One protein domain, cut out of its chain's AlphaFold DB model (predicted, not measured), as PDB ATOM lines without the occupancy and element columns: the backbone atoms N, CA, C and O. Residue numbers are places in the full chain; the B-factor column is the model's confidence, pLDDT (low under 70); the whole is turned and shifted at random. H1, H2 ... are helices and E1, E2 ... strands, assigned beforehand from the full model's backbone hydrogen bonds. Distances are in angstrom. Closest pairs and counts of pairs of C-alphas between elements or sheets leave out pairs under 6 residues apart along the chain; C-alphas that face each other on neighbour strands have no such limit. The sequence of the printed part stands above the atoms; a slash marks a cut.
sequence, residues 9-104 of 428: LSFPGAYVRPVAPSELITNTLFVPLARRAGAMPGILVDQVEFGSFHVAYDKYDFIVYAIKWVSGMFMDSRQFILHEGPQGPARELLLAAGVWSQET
ATOM      1  N   LEU A   9     199.825 325.118 318.170       86.94
ATOM      2  CA  LEU A   9     200.308 326.497 318.010       86.94
ATOM      3  C   LEU A   9     199.962 327.452 319.166       86.94
ATOM      4  O   LEU A   9     200.581 328.503 319.284       86.94
ATOM      5  N   SER A  10     198.963 327.122 319.983       83.31
ATOM      6  CA  SER A  10     198.559 327.911 321.159       83.31
ATOM      7  C   SER A  10     199.007 327.288 322.480       83.31
ATOM      8  O   SER A  10     198.701 327.833 323.535       83.31
ATOM      9  N   PHE A  11     199.691 326.142 322.434       90.25
ATOM     10  CA  PHE A  11     200.153 325.441 323.623       90.25
ATOM     11  C   PHE A  11     201.407 326.131 324.194       90.25
ATOM     12  O   PHE A  11     202.445 326.113 323.534       90.25
ATOM     13  N   PRO A  12     201.366 326.699 325.416       88.00
ATOM     14  CA  PRO A  12     202.495 327.457 325.971       88.00
ATOM     15  C   PRO A  12     203.757 326.624 326.216       88.00
ATOM     16  O   PRO A  12     204.848 327.178 326.305       88.00
ATOM     17  N   GLY A  13     203.616 325.300 326.342       89.81
ATOM     18  CA  GLY A  13     204.744 324.383 326.513       89.81
ATOM     19  C   GLY A  13     205.557 324.151 325.237       89.81
ATOM     20  O   GLY A  13     206.608 323.519 325.312       89.81
ATOM     21  N   ALA A  14     205.096 324.642 324.083       92.38
ATOM     22  CA  ALA A  14     205.809 324.549 322.820       92.38
ATOM     23  C   ALA A  14     206.313 325.927 322.369       92.38
ATOM     24  O   ALA A  14     205.599 326.928 322.429       92.38
ATOM     25  N   TYR A  15     207.545 325.976 321.869       93.31
ATOM     26  CA  TYR A  15     208.093 327.181 321.261       93.31
ATOM     27  C   TYR A  15     207.710 327.228 319.784       93.31
ATOM     28  O   TYR A  15     208.117 326.367 319.006       93.31
ATOM     29  N   VAL A  16     206.928 328.234 319.397       90.38
ATOM     30  CA  VAL A  16     206.353 328.355 318.054       90.38
ATOM     31  C   VAL A  16     206.944 329.567 317.346       90.38
ATOM     32  O   VAL A  16     206.870 330.688 317.849       90.38
ATOM     33  N   ARG A  17     207.486 329.365 316.143       91.38
ATOM     34  CA  ARG A  17     207.920 330.449 315.251       91.38
ATOM     35  C   ARG A  17     207.494 330.169 313.807       91.38
ATOM     36  O   ARG A  17     207.552 329.015 313.388       91.38
ATOM     37  N   PRO A  18     207.097 331.178 313.017       89.25
ATOM     38  CA  PRO A  18     206.861 330.989 311.585       89.25
ATOM     39  C   PRO A  18     208.116 330.447 310.890       89.25
ATOM     40  O   PRO A  18     209.224 330.864 311.234       89.25
ATOM     41  N   VAL A  19     207.959 329.543 309.916       88.06
ATOM     42  CA  VAL A  19     209.091 329.063 309.094       88.06
ATOM     43  C   VAL A  19     209.667 330.221 308.276       88.06
ATOM     44  O   VAL A  19     210.870 330.470 308.305       88.06
ATOM     45  N   ALA A  20     208.792 330.992 307.630       81.56
ATOM     46  CA  ALA A  20     209.127 332.261 306.999       81.56
ATOM     47  C   ALA A  20     207.944 333.239 307.134       81.56
ATOM     48  O   ALA A  20     206.813 332.861 306.827       81.56
ATOM     49  N   PRO A  21     208.161 334.510 307.536       71.81
ATOM     50  CA  PRO A  21     207.077 335.494 307.627       71.81
ATOM     51  C   PRO A  21     206.326 335.711 306.304       71.81
ATOM     52  O   PRO A  21     205.131 335.980 306.318       71.81
ATOM     53  N   SER A  22     207.005 335.548 305.162       72.06
ATOM     54  CA  SER A  22     206.416 335.660 303.821       72.06
ATOM     55  C   SER A  22     205.457 334.524 303.453       72.06
ATOM     56  O   SER A  22     204.743 334.642 302.461       72.06
ATOM     57  N   GLU A  23     205.453 333.424 304.210       72.50
ATOM     58  CA  GLU A  23     204.575 332.267 303.979       72.50
ATOM     59  C   GLU A  23     203.296 332.307 304.826       72.50
ATOM     60  O   GLU A  23     202.418 331.459 304.659       72.50
ATOM     61  N   LEU A  24     203.164 333.291 305.723       82.88
ATOM     62  CA  LEU A  24     201.946 333.480 306.497       82.88
ATOM     63  C   LEU A  24     200.906 334.245 305.680       82.88
ATOM     64  O   LEU A  24     201.120 335.379 305.258       82.88
ATOM     65  N   ILE A  25     199.734 333.642 305.526       84.31
ATOM     66  CA  ILE A  25     198.525 334.333 305.100       84.31
ATOM     67  C   ILE A  25     197.778 334.714 306.373       84.31
ATOM     68  O   ILE A  25     197.230 333.847 307.061       84.31
ATOM     69  N   THR A  26     197.783 336.003 306.700       85.06
ATOM     70  CA  THR A  26     197.112 336.552 307.880       85.06
ATOM     71  C   THR A  26     195.966 337.478 307.495       85.06
ATOM     72  O   THR A  26     195.943 338.074 306.419       85.06
ATOM     73  N   ASN A  27     195.004 337.599 308.402       82.50
ATOM     74  CA  ASN A  27     193.990 338.633 308.389       82.50
ATOM     75  C   ASN A  27     194.205 339.541 309.605       82.50
ATOM     76  O   ASN A  27     194.103 339.083 310.745       82.50
ATOM     77  N   THR A  28     194.520 340.810 309.370       86.50
ATOM     78  CA  THR A  28     194.730 341.782 310.446       86.50
ATOM     79  C   THR A  28     193.384 342.293 310.943       86.50
ATOM     80  O   THR A  28     192.631 342.936 310.213       86.50
ATOM     81  N   LEU A  29     193.082 342.023 312.209       83.56
ATOM     82  CA  LEU A  29     191.832 342.400 312.855       83.56
ATOM     83  C   LEU A  29     192.086 343.471 313.910       83.56
ATOM     84  O   LEU A  29     193.020 343.374 314.703       83.56
ATOM     85  N   PHE A  30     191.214 344.474 313.964       85.81
ATOM     86  CA  PHE A  30     191.182 345.406 315.084       85.81
ATOM     87  C   PHE A  30     190.363 344.808 316.227       85.81
ATOM     88  O   PHE A  30     189.172 344.530 316.070       85.81
ATOM     89  N   VAL A  31     190.996 344.639 317.386       81.81
ATOM     90  CA  VAL A  31     190.349 344.169 318.610       81.81
ATOM     91  C   VAL A  31     190.242 345.340 319.591       81.81
ATOM     92  O   VAL A  31     191.272 345.846 320.050       81.81
ATOM     93  N   PRO A  32     189.023 345.795 319.933       78.44
ATOM     94  CA  PRO A  32     188.849 346.848 320.924       78.44
ATOM     95  C   PRO A  32     189.210 346.332 322.323       78.44
ATOM     96  O   PRO A  32     188.908 345.191 322.676       78.44
ATOM     97  N   LEU A  33     189.819 347.181 323.153       74.88
ATOM     98  CA  LEU A  33     190.075 346.843 324.555       74.88
ATOM     99  C   LEU A  33     188.792 347.005 325.384       74.88
ATOM    100  O   LEU A  33     188.068 347.991 325.250       74.88
ATOM    101  N   ALA A  34     188.526 346.049 326.280       61.09
ATOM    102  CA  ALA A  34     187.284 345.968 327.061       61.09
ATOM    103  C   ALA A  34     187.032 347.171 327.995       61.09
ATOM    104  O   ALA A  34     185.912 347.372 328.461       61.09
ATOM    105  N   ARG A  35     188.059 347.979 328.283       59.44
ATOM    106  CA  ARG A  35     187.937 349.229 329.039       59.44
ATOM    107  C   ARG A  35     188.605 350.354 328.259       59.44
ATOM    108  O   ARG A  35     189.746 350.201 327.830       59.44
ATOM    109  N   ARG A  36     187.950 351.520 328.180       58.59
ATOM    110  CA  ARG A  36     188.564 352.801 327.769       58.59
ATOM    111  C   ARG A  36     189.538 353.316 328.846       58.59
ATOM    112  O   ARG A  36     189.441 354.453 329.284       58.59
ATOM    113  N   ALA A  37     190.411 352.450 329.353       51.28
ATOM    114  CA  ALA A  37     191.310 352.745 330.467       51.28
ATOM    115  C   ALA A  37     192.687 353.259 330.002       51.28
ATOM    116  O   ALA A  37     193.581 353.429 330.822       51.28
ATOM    117  N   GLY A  38     192.873 353.519 328.704       58.50
ATOM    118  CA  GLY A  38     194.122 354.045 328.157       58.50
ATOM    119  C   GLY A  38     193.927 354.806 326.845       58.50
ATOM    120  O   GLY A  38     192.843 354.796 326.266       58.50
ATOM    121  N   ALA A  39     194.998 355.451 326.373       64.19
ATOM    122  CA  ALA A  39     195.028 356.231 325.129       64.19
ATOM    123  C   ALA A  39     194.900 355.379 323.847       64.19
ATOM    124  O   ALA A  39     194.714 355.921 322.761       64.19
ATOM    125  N   MET A  40     194.999 354.051 323.967       66.62
ATOM    126  CA  MET A  40     194.921 353.117 322.846       66.62
ATOM    127  C   MET A  40     193.485 352.588 322.689       66.62
ATOM    128  O   MET A  40     192.978 351.946 323.610       66.62
ATOM    129  N   PRO A  41     192.822 352.805 321.536       75.19
ATOM    130  CA  PRO A  41     191.435 352.380 321.319       75.19
ATOM    131  C   PRO A  41     191.284 350.859 321.139       75.19
ATOM    132  O   PRO A  41     190.175 350.330 321.209       75.19
ATOM    133  N   GLY A  42     192.386 350.150 320.901       81.44
ATOM    134  CA  GLY A  42     192.421 348.719 320.634       81.44
ATOM    135  C   GLY A  42     193.823 348.264 320.250       81.44
ATOM    136  O   GLY A  42     194.774 349.048 320.284       81.44
ATOM    137  N   ILE A  43     193.927 346.999 319.862       83.19
ATOM    138  CA  ILE A  43     195.143 346.394 319.320       83.19
ATOM    139  C   ILE A  43     194.846 345.783 317.951       83.19
ATOM    140  O   ILE A  43     193.738 345.308 317.703       83.19
ATOM    141  N   LEU A  44     195.833 345.810 317.057       85.06
ATOM    142  CA  LEU A  44     195.788 345.024 315.827       85.06
ATOM    143  C   LEU A  44     196.309 343.622 316.133       85.06
ATOM    144  O   LEU A  44     197.355 343.474 316.763       85.06
ATOM    145  N   VAL A  45     195.563 342.611 315.705       82.19
ATOM    146  CA  VAL A  45     195.911 341.204 315.873       82.19
ATOM    147  C   VAL A  45     195.912 340.551 314.504       82.19
ATOM    148  O   VAL A  45     194.896 340.555 313.811       82.19
ATOM    149  N   ASP A  46     197.042 339.964 314.129       81.50
ATOM    150  CA  ASP A  46     197.142 339.165 312.916       81.50
ATOM    151  C   ASP A  46     196.629 337.754 313.187       81.50
ATOM    152  O   ASP A  46     197.244 336.955 313.897       81.50
ATOM    153  N   GLN A  47     195.477 337.434 312.609       80.75
ATOM    154  CA  GLN A  47     194.930 336.092 312.654       80.75
ATOM    155  C   GLN A  47     195.480 335.276 311.483       80.75
ATOM    156  O   GLN A  47     195.208 335.578 310.327       80.75
ATOM    157  N   VAL A  48     196.217 334.204 311.773       82.75
ATOM    158  CA  VAL A  48     196.709 333.280 310.741       82.75
ATOM    159  C   VAL A  48     195.537 332.508 310.128       82.75
ATOM    160  O   VAL A  48     194.787 331.841 310.853       82.75
ATOM    161  N   GLU A  49     195.415 332.585 308.803       84.81
ATOM    162  CA  GLU A  49     194.493 331.806 307.968       84.81
ATOM    163  C   GLU A  49     195.205 330.605 307.328       84.81
ATOM    164  O   GLU A  49     194.656 329.508 307.277       84.81
ATOM    165  N   PHE A  50     196.458 330.775 306.901       88.69
ATOM    166  CA  PHE A  50     197.310 329.684 306.429       88.69
ATOM    167  C   PHE A  50     198.777 329.974 306.753       88.69
ATOM    168  O   PHE A  50     199.212 331.118 306.647       88.69
ATOM    169  N   GLY A  51     199.543 328.958 307.144       90.19
ATOM    170  CA  GLY A  51     200.973 329.128 307.387       90.19
ATOM    171  C   GLY A  51     201.684 327.874 307.877       90.19
ATOM    172  O   GLY A  51     201.053 326.893 308.278       90.19
ATOM    173  N   SER A  52     203.011 327.937 307.854       91.50
ATOM    174  CA  SER A  52     203.944 326.918 308.331       91.50
ATOM    175  C   SER A  52     204.708 327.441 309.556       91.50
ATOM    176  O   SER A  52     205.151 328.593 309.603       91.50
ATOM    177  N   PHE A  53     204.870 326.594 310.571       92.69
ATOM    178  CA  PHE A  53     205.506 326.950 311.838       92.69
ATOM    179  C   PHE A  53     206.554 325.916 312.223       92.69
ATOM    180  O   PHE A  53     206.266 324.722 312.215       92.69
ATOM    181  N   HIS A  54     207.741 326.366 312.622       93.75
ATOM    182  CA  HIS A  54     208.612 325.546 313.450       93.75
ATOM    183  C   HIS A  54     208.039 325.513 314.860       93.75
ATOM    184  O   HIS A  54     207.813 326.562 315.471       93.75
ATOM    185  N   VAL A  55     207.823 324.307 315.365       94.12
ATOM    186  CA  VAL A  55     207.373 324.063 316.729       94.12
ATOM    187  C   VAL A  55     208.427 323.210 317.411       94.12
ATOM    188  O   VAL A  55     208.701 322.114 316.943       94.12
ATOM    189  N   ALA A  56     209.014 323.703 318.494       94.44
ATOM    190  CA  ALA A  56     209.928 322.930 319.327       94.44
ATOM    191  C   ALA A  56     209.221 322.525 320.624       94.44
ATOM    192  O   ALA A  56     208.598 323.362 321.285       94.44
ATOM    193  N   TYR A  57     209.304 321.244 320.977       94.88
ATOM    194  CA  TYR A  57     208.743 320.693 322.209       94.88
ATOM    195  C   TYR A  57     209.639 319.572 322.739       94.88
ATOM    196  O   TYR A  57     210.036 318.678 321.987       94.88
ATOM    197  N   ASP A  58     209.953 319.628 324.037       93.00
ATOM    198  CA  ASP A  58     210.996 318.809 324.662       93.00
ATOM    199  C   ASP A  58     212.335 318.944 323.902       93.00
ATOM    200  O   ASP A  58     212.889 320.042 323.825       93.00
ATOM    201  N   LYS A  59     212.841 317.862 323.303       93.12
ATOM    202  CA  LYS A  59     214.072 317.834 322.492       93.12
ATOM    203  C   LYS A  59     213.817 317.677 320.989       93.12
ATOM    204  O   LYS A  59     214.757 317.388 320.249       93.12
ATOM    205  N   TYR A  60     212.559 317.774 320.557       94.19
ATOM    206  CA  TYR A  60     212.145 317.514 319.180       94.19
ATOM    207  C   TYR A  60     211.672 318.790 318.486       94.19
ATOM    208  O   TYR A  60     210.982 319.626 319.074       94.19
ATOM    209  N   ASP A  61     212.006 318.886 317.202       93.94
ATOM    210  CA  ASP A  61     211.545 319.932 316.300       93.94
ATOM    211  C   ASP A  61     210.494 319.376 315.337       93.94
ATOM    212  O   ASP A  61     210.621 318.281 314.781       93.94
ATOM    213  N   PHE A  62     209.455 320.169 315.109       94.31
ATOM    214  CA  PHE A  62     208.327 319.850 314.250       94.31
ATOM    215  C   PHE A  62     208.101 320.975 313.243       94.31
ATOM    216  O   PHE A  62     208.373 322.147 313.518       94.31
ATOM    217  N   ILE A  63     207.526 320.629 312.093       93.69
ATOM    218  CA  ILE A  63     206.905 321.599 311.189       93.69
ATOM    219  C   ILE A  63     205.397 321.418 311.293       93.69
ATOM    220  O   ILE A  63     204.875 320.340 311.022       93.69
ATOM    221  N   VAL A  64     204.685 322.468 311.684       92.50
ATOM    222  CA  VAL A  64     203.225 322.463 311.772       92.50
ATOM    223  C   VAL A  64     202.652 323.348 310.679       92.50
ATOM    224  O   VAL A  64     202.918 324.546 310.643       92.50
ATOM    225  N   TYR A  65     201.830 322.769 309.810       91.75
ATOM    226  CA  TYR A  65     201.020 323.529 308.863       91.75
ATOM    227  C   TYR A  65     199.648 323.778 309.467       91.75
ATOM    228  O   TYR A  65     198.971 322.827 309.853       91.75
ATOM    229  N   ALA A  66     199.219 325.033 309.518       90.25
ATOM    230  CA  ALA A  66     197.864 325.401 309.902       90.25
ATOM    231  C   ALA A  66     197.112 325.948 308.696       90.25
ATOM    232  O   ALA A  66     197.631 326.778 307.953       90.25
ATOM    233  N   ILE A  67     195.875 325.491 308.524       89.62
ATOM    234  CA  ILE A  67     194.958 325.992 307.505       89.62
ATOM    235  C   ILE A  67     193.584 326.223 308.120       89.62
ATOM    236  O   ILE A  67     193.077 325.381 308.866       89.62
ATOM    237  N   LYS A  68     192.983 327.357 307.782       88.56
ATOM    238  CA  LYS A  68     191.590 327.691 308.049       88.56
ATOM    239  C   LYS A  68     190.861 327.880 306.735       88.56
ATOM    240  O   LYS A  68     191.419 328.395 305.767       88.56
ATOM    241  N   TRP A  69     189.618 327.429 306.685       86.88
ATOM    242  CA  TRP A  69     188.762 327.650 305.531       86.88
ATOM    243  C   TRP A  69     187.308 327.752 305.967       86.88
ATOM    244  O   TRP A  69     186.897 327.214 306.995       86.88
ATOM    245  N   VAL A  70     186.516 328.444 305.158       83.56
ATOM    246  CA  VAL A  70     185.076 328.552 305.375       83.56
ATOM    247  C   VAL A  70     184.397 327.311 304.803       83.56
ATOM    248  O   VAL A  70     184.588 326.970 303.634       83.56
ATOM    249  N   SER A  71     183.598 326.644 305.629       81.81
ATOM    250  CA  SER A  71     182.828 325.445 305.298       81.81
ATOM    251  C   SER A  71     181.361 325.700 305.640       81.81
ATOM    252  O   SER A  71     180.932 325.618 306.794       81.81
ATOM    253  N   GLY A  72     180.585 326.117 304.635       84.44
ATOM    254  CA  GLY A  72     179.221 326.608 304.846       84.44
ATOM    255  C   GLY A  72     179.201 327.851 305.744       84.44
ATOM    256  O   GLY A  72     179.847 328.848 305.438       84.44
ATOM    257  N   MET A  73     178.465 327.788 306.860       78.25
ATOM    258  CA  MET A  73     178.374 328.879 307.847       78.25
ATOM    259  C   MET A  73     179.476 328.844 308.921       78.25
ATOM    260  O   MET A  73     179.510 329.714 309.793       78.25
ATOM    261  N   PHE A  74     180.363 327.846 308.892       77.06
ATOM    262  CA  PHE A  74     181.387 327.649 309.914       77.06
ATOM    263  C   PHE A  74     182.787 327.939 309.370       77.06
ATOM    264  O   PHE A  74     183.059 327.816 308.175       77.06
ATOM    265  N   MET A  75     183.682 328.335 310.273       80.38
ATOM    266  CA  MET A  75     185.114 328.386 310.003       80.38
ATOM    267  C   MET A  75     185.721 327.090 310.521       80.38
ATOM    268  O   MET A  75     185.704 326.850 311.729       80.38
ATOM    269  N   ASP A  76     186.255 326.281 309.617       82.62
ATOM    270  CA  ASP A  76     186.995 325.080 309.966       82.62
ATOM    271  C   ASP A  76     188.486 325.394 310.071       82.62
ATOM    272  O   ASP A  76     189.005 326.322 309.444       82.62
ATOM    273  N   SER A  77     189.194 324.599 310.872       85.12
ATOM    274  CA  SER A  77     190.649 324.660 310.964       85.12
ATOM    275  C   SER A  77     191.250 323.263 311.061       85.12
ATOM    276  O   SER A  77     190.663 322.369 311.671       85.12
ATOM    277  N   ARG A  78     192.423 323.064 310.456       87.94
ATOM    278  CA  ARG A  78     193.229 321.842 310.586       87.94
ATOM    279  C   ARG A  78     194.690 322.196 310.802       87.94
ATOM    280  O   ARG A  78     195.186 323.181 310.255       87.94
ATOM    281  N   GLN A  79     195.363 321.353 311.577       89.12
ATOM    282  CA  GLN A  79     196.802 321.402 311.792       89.12
ATOM    283  C   GLN A  79     197.422 320.070 311.364       89.12
ATOM    284  O   GLN A  79     196.916 319.009 311.731       89.12
ATOM    285  N   PHE A  80     198.501 320.127 310.591       90.62
ATOM    286  CA  PHE A  80     199.280 318.965 310.168       90.62
ATOM    287  C   PHE A  80     200.655 319.049 310.818       90.62
ATOM    288  O   PHE A  80     201.374 320.015 310.583       90.62
ATOM    289  N   ILE A  81     201.003 318.055 311.635       91.56
ATOM    290  CA  ILE A  81     202.289 317.989 312.335       91.56
ATOM    291  C   ILE A  81     203.219 317.080 311.536       91.56
ATOM    292  O   ILE A  81     202.920 315.902 311.334       91.56
ATOM    293  N   LEU A  82     204.348 317.627 311.103       92.44
ATOM    294  CA  LEU A  82     205.411 316.917 310.414       92.44
ATOM    295  C   LEU A  82     206.610 316.781 311.356       92.44
ATOM    296  O   LEU A  82     207.067 317.764 311.939       92.44
ATOM    297  N   HIS A  83     207.103 315.557 311.508       92.31
ATOM    298  CA  HIS A  83     208.245 315.221 312.351       92.31
ATOM    299  C   HIS A  83     209.186 314.316 311.560       92.31
ATOM    300  O   HIS A  83     208.759 313.269 311.063       92.31
ATOM    301  N   GLU A  84     210.457 314.696 311.451       85.25
ATOM    302  CA  GLU A  84     211.492 313.841 310.870       85.25
ATOM    303  C   GLU A  84     211.901 312.775 311.895       85.25
ATOM    304  O   GLU A  84     212.845 312.938 312.661       85.25
ATOM    305  N   GLY A  85     211.142 311.677 311.960       87.50
ATOM    306  CA  GLY A  85     211.407 310.613 312.922       87.50
ATOM    307  C   GLY A  85     210.198 309.727 313.228       87.50
ATOM    308  O   GLY A  85     209.227 309.694 312.468       87.50
ATOM    309  N   PRO A  86     210.239 308.968 314.338       89.44
ATOM    310  CA  PRO A  86     209.108 308.149 314.762       89.44
ATOM    311  C   PRO A  86     207.887 309.013 315.116       89.44
ATOM    312  O   PRO A  86     208.003 310.182 315.484       89.44
ATOM    313  N   GLN A  87     206.695 308.414 315.074       89.31
ATOM    314  CA  GLN A  87     205.440 309.114 315.390       89.31
ATOM    315  C   GLN A  87     205.275 309.474 316.878       89.31
ATOM    316  O   GLN A  87     204.410 310.282 317.204       89.31
ATOM    317  N   GLY A  88     206.062 308.868 317.778       92.94
ATOM    318  CA  GLY A  88     205.932 309.023 319.236       92.94
ATOM    319  C   GLY A  88     205.936 310.484 319.703       92.94
ATOM    320  O   GLY A  88     204.924 310.922 320.245       92.94
ATOM    321  N   PRO A  89     206.985 311.271 319.400       94.12
ATOM    322  CA  PRO A  89     207.080 312.660 319.855       94.12
ATOM    323  C   PRO A  89     205.944 313.569 319.373       94.12
ATOM    324  O   PRO A  89     205.452 314.408 320.121       94.12
ATOM    325  N   ALA A  90     205.459 313.373 318.142       91.56
ATOM    326  CA  ALA A  90     204.322 314.139 317.627       91.56
ATOM    327  C   ALA A  90     203.023 313.823 318.393       91.56
ATOM    328  O   ALA A  90     202.203 314.712 318.623       91.56
ATOM    329  N   ARG A  91     202.838 312.563 318.812       92.38
ATOM    330  CA  ARG A  91     201.701 312.157 319.652       92.38
ATOM    331  C   ARG A  91     201.831 312.695 321.072       92.38
ATOM    332  O   ARG A  91     200.824 313.116 321.623       92.38
ATOM    333  N   GLU A  92     203.033 312.715 321.642       92.44
ATOM    334  CA  GLU A  92     203.296 313.310 322.961       92.44
ATOM    335  C   GLU A  92     202.988 314.809 322.972       92.44
ATOM    336  O   GLU A  92     202.265 315.269 323.852       92.44
ATOM    337  N   LEU A  93     203.428 315.550 321.950       92.38
ATOM    338  CA  LEU A  93     203.072 316.960 321.770       92.38
ATOM    339  C   LEU A  93     201.554 317.157 321.674       92.38
ATOM    340  O   LEU A  93     200.992 318.025 322.343       92.38
ATOM    341  N   LEU A  94     200.874 316.342 320.862       91.56
ATOM    342  CA  LEU A  94     199.422 316.422 320.715       91.56
ATOM    343  C   LEU A  94     198.694 316.099 322.027       91.56
ATOM    344  O   LEU A  94     197.720 316.769 322.362       91.56
ATOM    345  N   LEU A  95     199.168 315.099 322.774       91.00
ATOM    346  CA  LEU A  95     198.633 314.744 324.086       91.00
ATOM    347  C   LEU A  95     198.835 315.884 325.086       91.00
ATOM    348  O   LEU A  95     197.875 316.266 325.746       91.00
ATOM    349  N   ALA A  96     200.032 316.469 325.160       91.88
ATOM    350  CA  ALA A  96     200.331 317.575 326.064       91.88
ATOM    351  C   ALA A  96     199.479 318.818 325.757       91.88
ATOM    352  O   ALA A  96     198.840 319.368 326.655       91.88
ATOM    353  N   ALA A  97     199.393 319.209 324.481       90.31
ATOM    354  CA  ALA A  97     198.530 320.304 324.044       90.31
ATOM    355  C   ALA A  97     197.046 320.003 324.317       90.31
ATOM    356  O   ALA A  97     196.300 320.879 324.754       90.31
ATOM    357  N   GLY A  98     196.622 318.754 324.104       89.19
ATOM    358  CA  GLY A  98     195.267 318.284 324.379       89.19
ATOM    359  C   GLY A  98     194.905 318.365 325.860       89.19
ATOM    360  O   GLY A  98     193.875 318.950 326.189       89.19
ATOM    361  N   VAL A  99     195.753 317.849 326.752       89.19
ATOM    362  CA  VAL A  99     195.566 317.921 328.213       89.19
ATOM    363  C   VAL A  99     195.460 319.375 328.663       89.19
ATOM    364  O   VAL A  99     194.451 319.754 329.255       89.19
ATOM    365  N   TRP A 100     196.413 320.218 328.257       89.75
ATOM    366  CA  TRP A 100     196.386 321.654 328.545       89.75
ATOM    367  C   TRP A 100     195.090 322.312 328.042       89.75
ATOM    368  O   TRP A 100     194.444 323.091 328.736       89.75
ATOM    369  N   SER A 101     194.616 321.954 326.845       85.69
ATOM    370  CA  SER A 101     193.358 322.496 326.314       85.69
ATOM    371  C   SER A 101     192.128 322.146 327.163       85.69
ATOM    372  O   SER A 101     191.151 322.895 327.135       85.69
ATOM    373  N   GLN A 102     192.156 321.045 327.919       84.50
ATOM    374  CA  GLN A 102     191.047 320.624 328.779       84.50
ATOM    375  C   GLN A 102     191.125 321.226 330.184       84.50
ATOM    376  O   GLN A 102     190.080 321.523 330.765       84.50
ATOM    377  N   GLU A 103     192.333 321.457 330.693       87.62
ATOM    378  CA  GLU A 103     192.580 322.109 331.981       87.62
ATOM    379  C   GLU A 103     192.173 323.586 331.957       87.62
ATOM    380  O   GLU A 103     192.260 324.264 330.935       87.62
ATOM    381  N   THR A 104     191.692 324.114 333.076       86.81
ATOM    382  CA  THR A 104     191.373 325.543 333.214       86.81
ATOM    383  C   THR A 104     192.564 326.293 333.799       86.81
ATOM    384  O   THR A 104     193.069 325.883 334.842       86.81
TER     385      THR A 104
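What this domain is: This is residues 9 to 104 of the 428 residues of a protein of Jaapia argillacea MUCL 33604 (UniProt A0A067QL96). What does one see first? A twisted sheet has a long strand, E3, that bends by 93 degrees at residue 50: its first part makes a hairpin arm with E2, and its later part pairs with E1 on one side and E4 on the other, with E5 beyond E4 and H1 packed over that part of the sheet. Residues 70 to 75, at the tip of the E4 and E5 hairpin, stick out. What is printed? There are 96 residues with five named strands and then one named helix, class mixed; the branched sheet is antiparallel, and E2 E3 E4 E5 form a meander, each strand the antiparallel neighbour of the one before. The whole is loose, with a radius of gyration of the C-alphas of 16.1 A, and spans 50 by 30 by 29 A.

Where its parts are: Where do the strands run? E1 is residues 15 to 18, from C-alpha 15 at (208.093, 327.181, 321.261), and E2 is 25 to 32. E3 is 42 to 57, 32.5 A long; E4 is 60 to 71, 33.4 A; E5 is 74 to 82, 26.3 A. Where is the helix? H1 is residues 88 to 102, 21.1 A long, ending at C-alpha 102 at (191.047, 320.624, 328.779).

How they stand to each other: What is beside E3? E1, with N 15 and O 56 2.9 A apart, and E2, with N 29 and O 45 2.8 A apart, lie on one side; E4, with N 53 and O 64 2.8 A apart, lies on the other. Where is E5? It is E4's antiparallel neighbour, with N 65 and O 80 2.9 A apart. How does H1 sit? It is on the sheet at a height of 11.0 A, over E4 and only just over E3, with 3 C-alphas falling on E3. It runs slantwise to the strands, at 55 degrees to E4 on the local plane; the closest C-alphas of E3 and H1, Tyr 57 and Leu 93, are 6.8 A apart. In H1 every O i to N i+4 pair is within hydrogen-bond range.

The domain as a whole: How large is it? The two C-alphas farthest apart, of Ala 39 and Pro 86, are 51.2 A apart. Is it continuous and sure? The printed part has no cut and no long link; pLDDT is under 70 at residues 34 to 40.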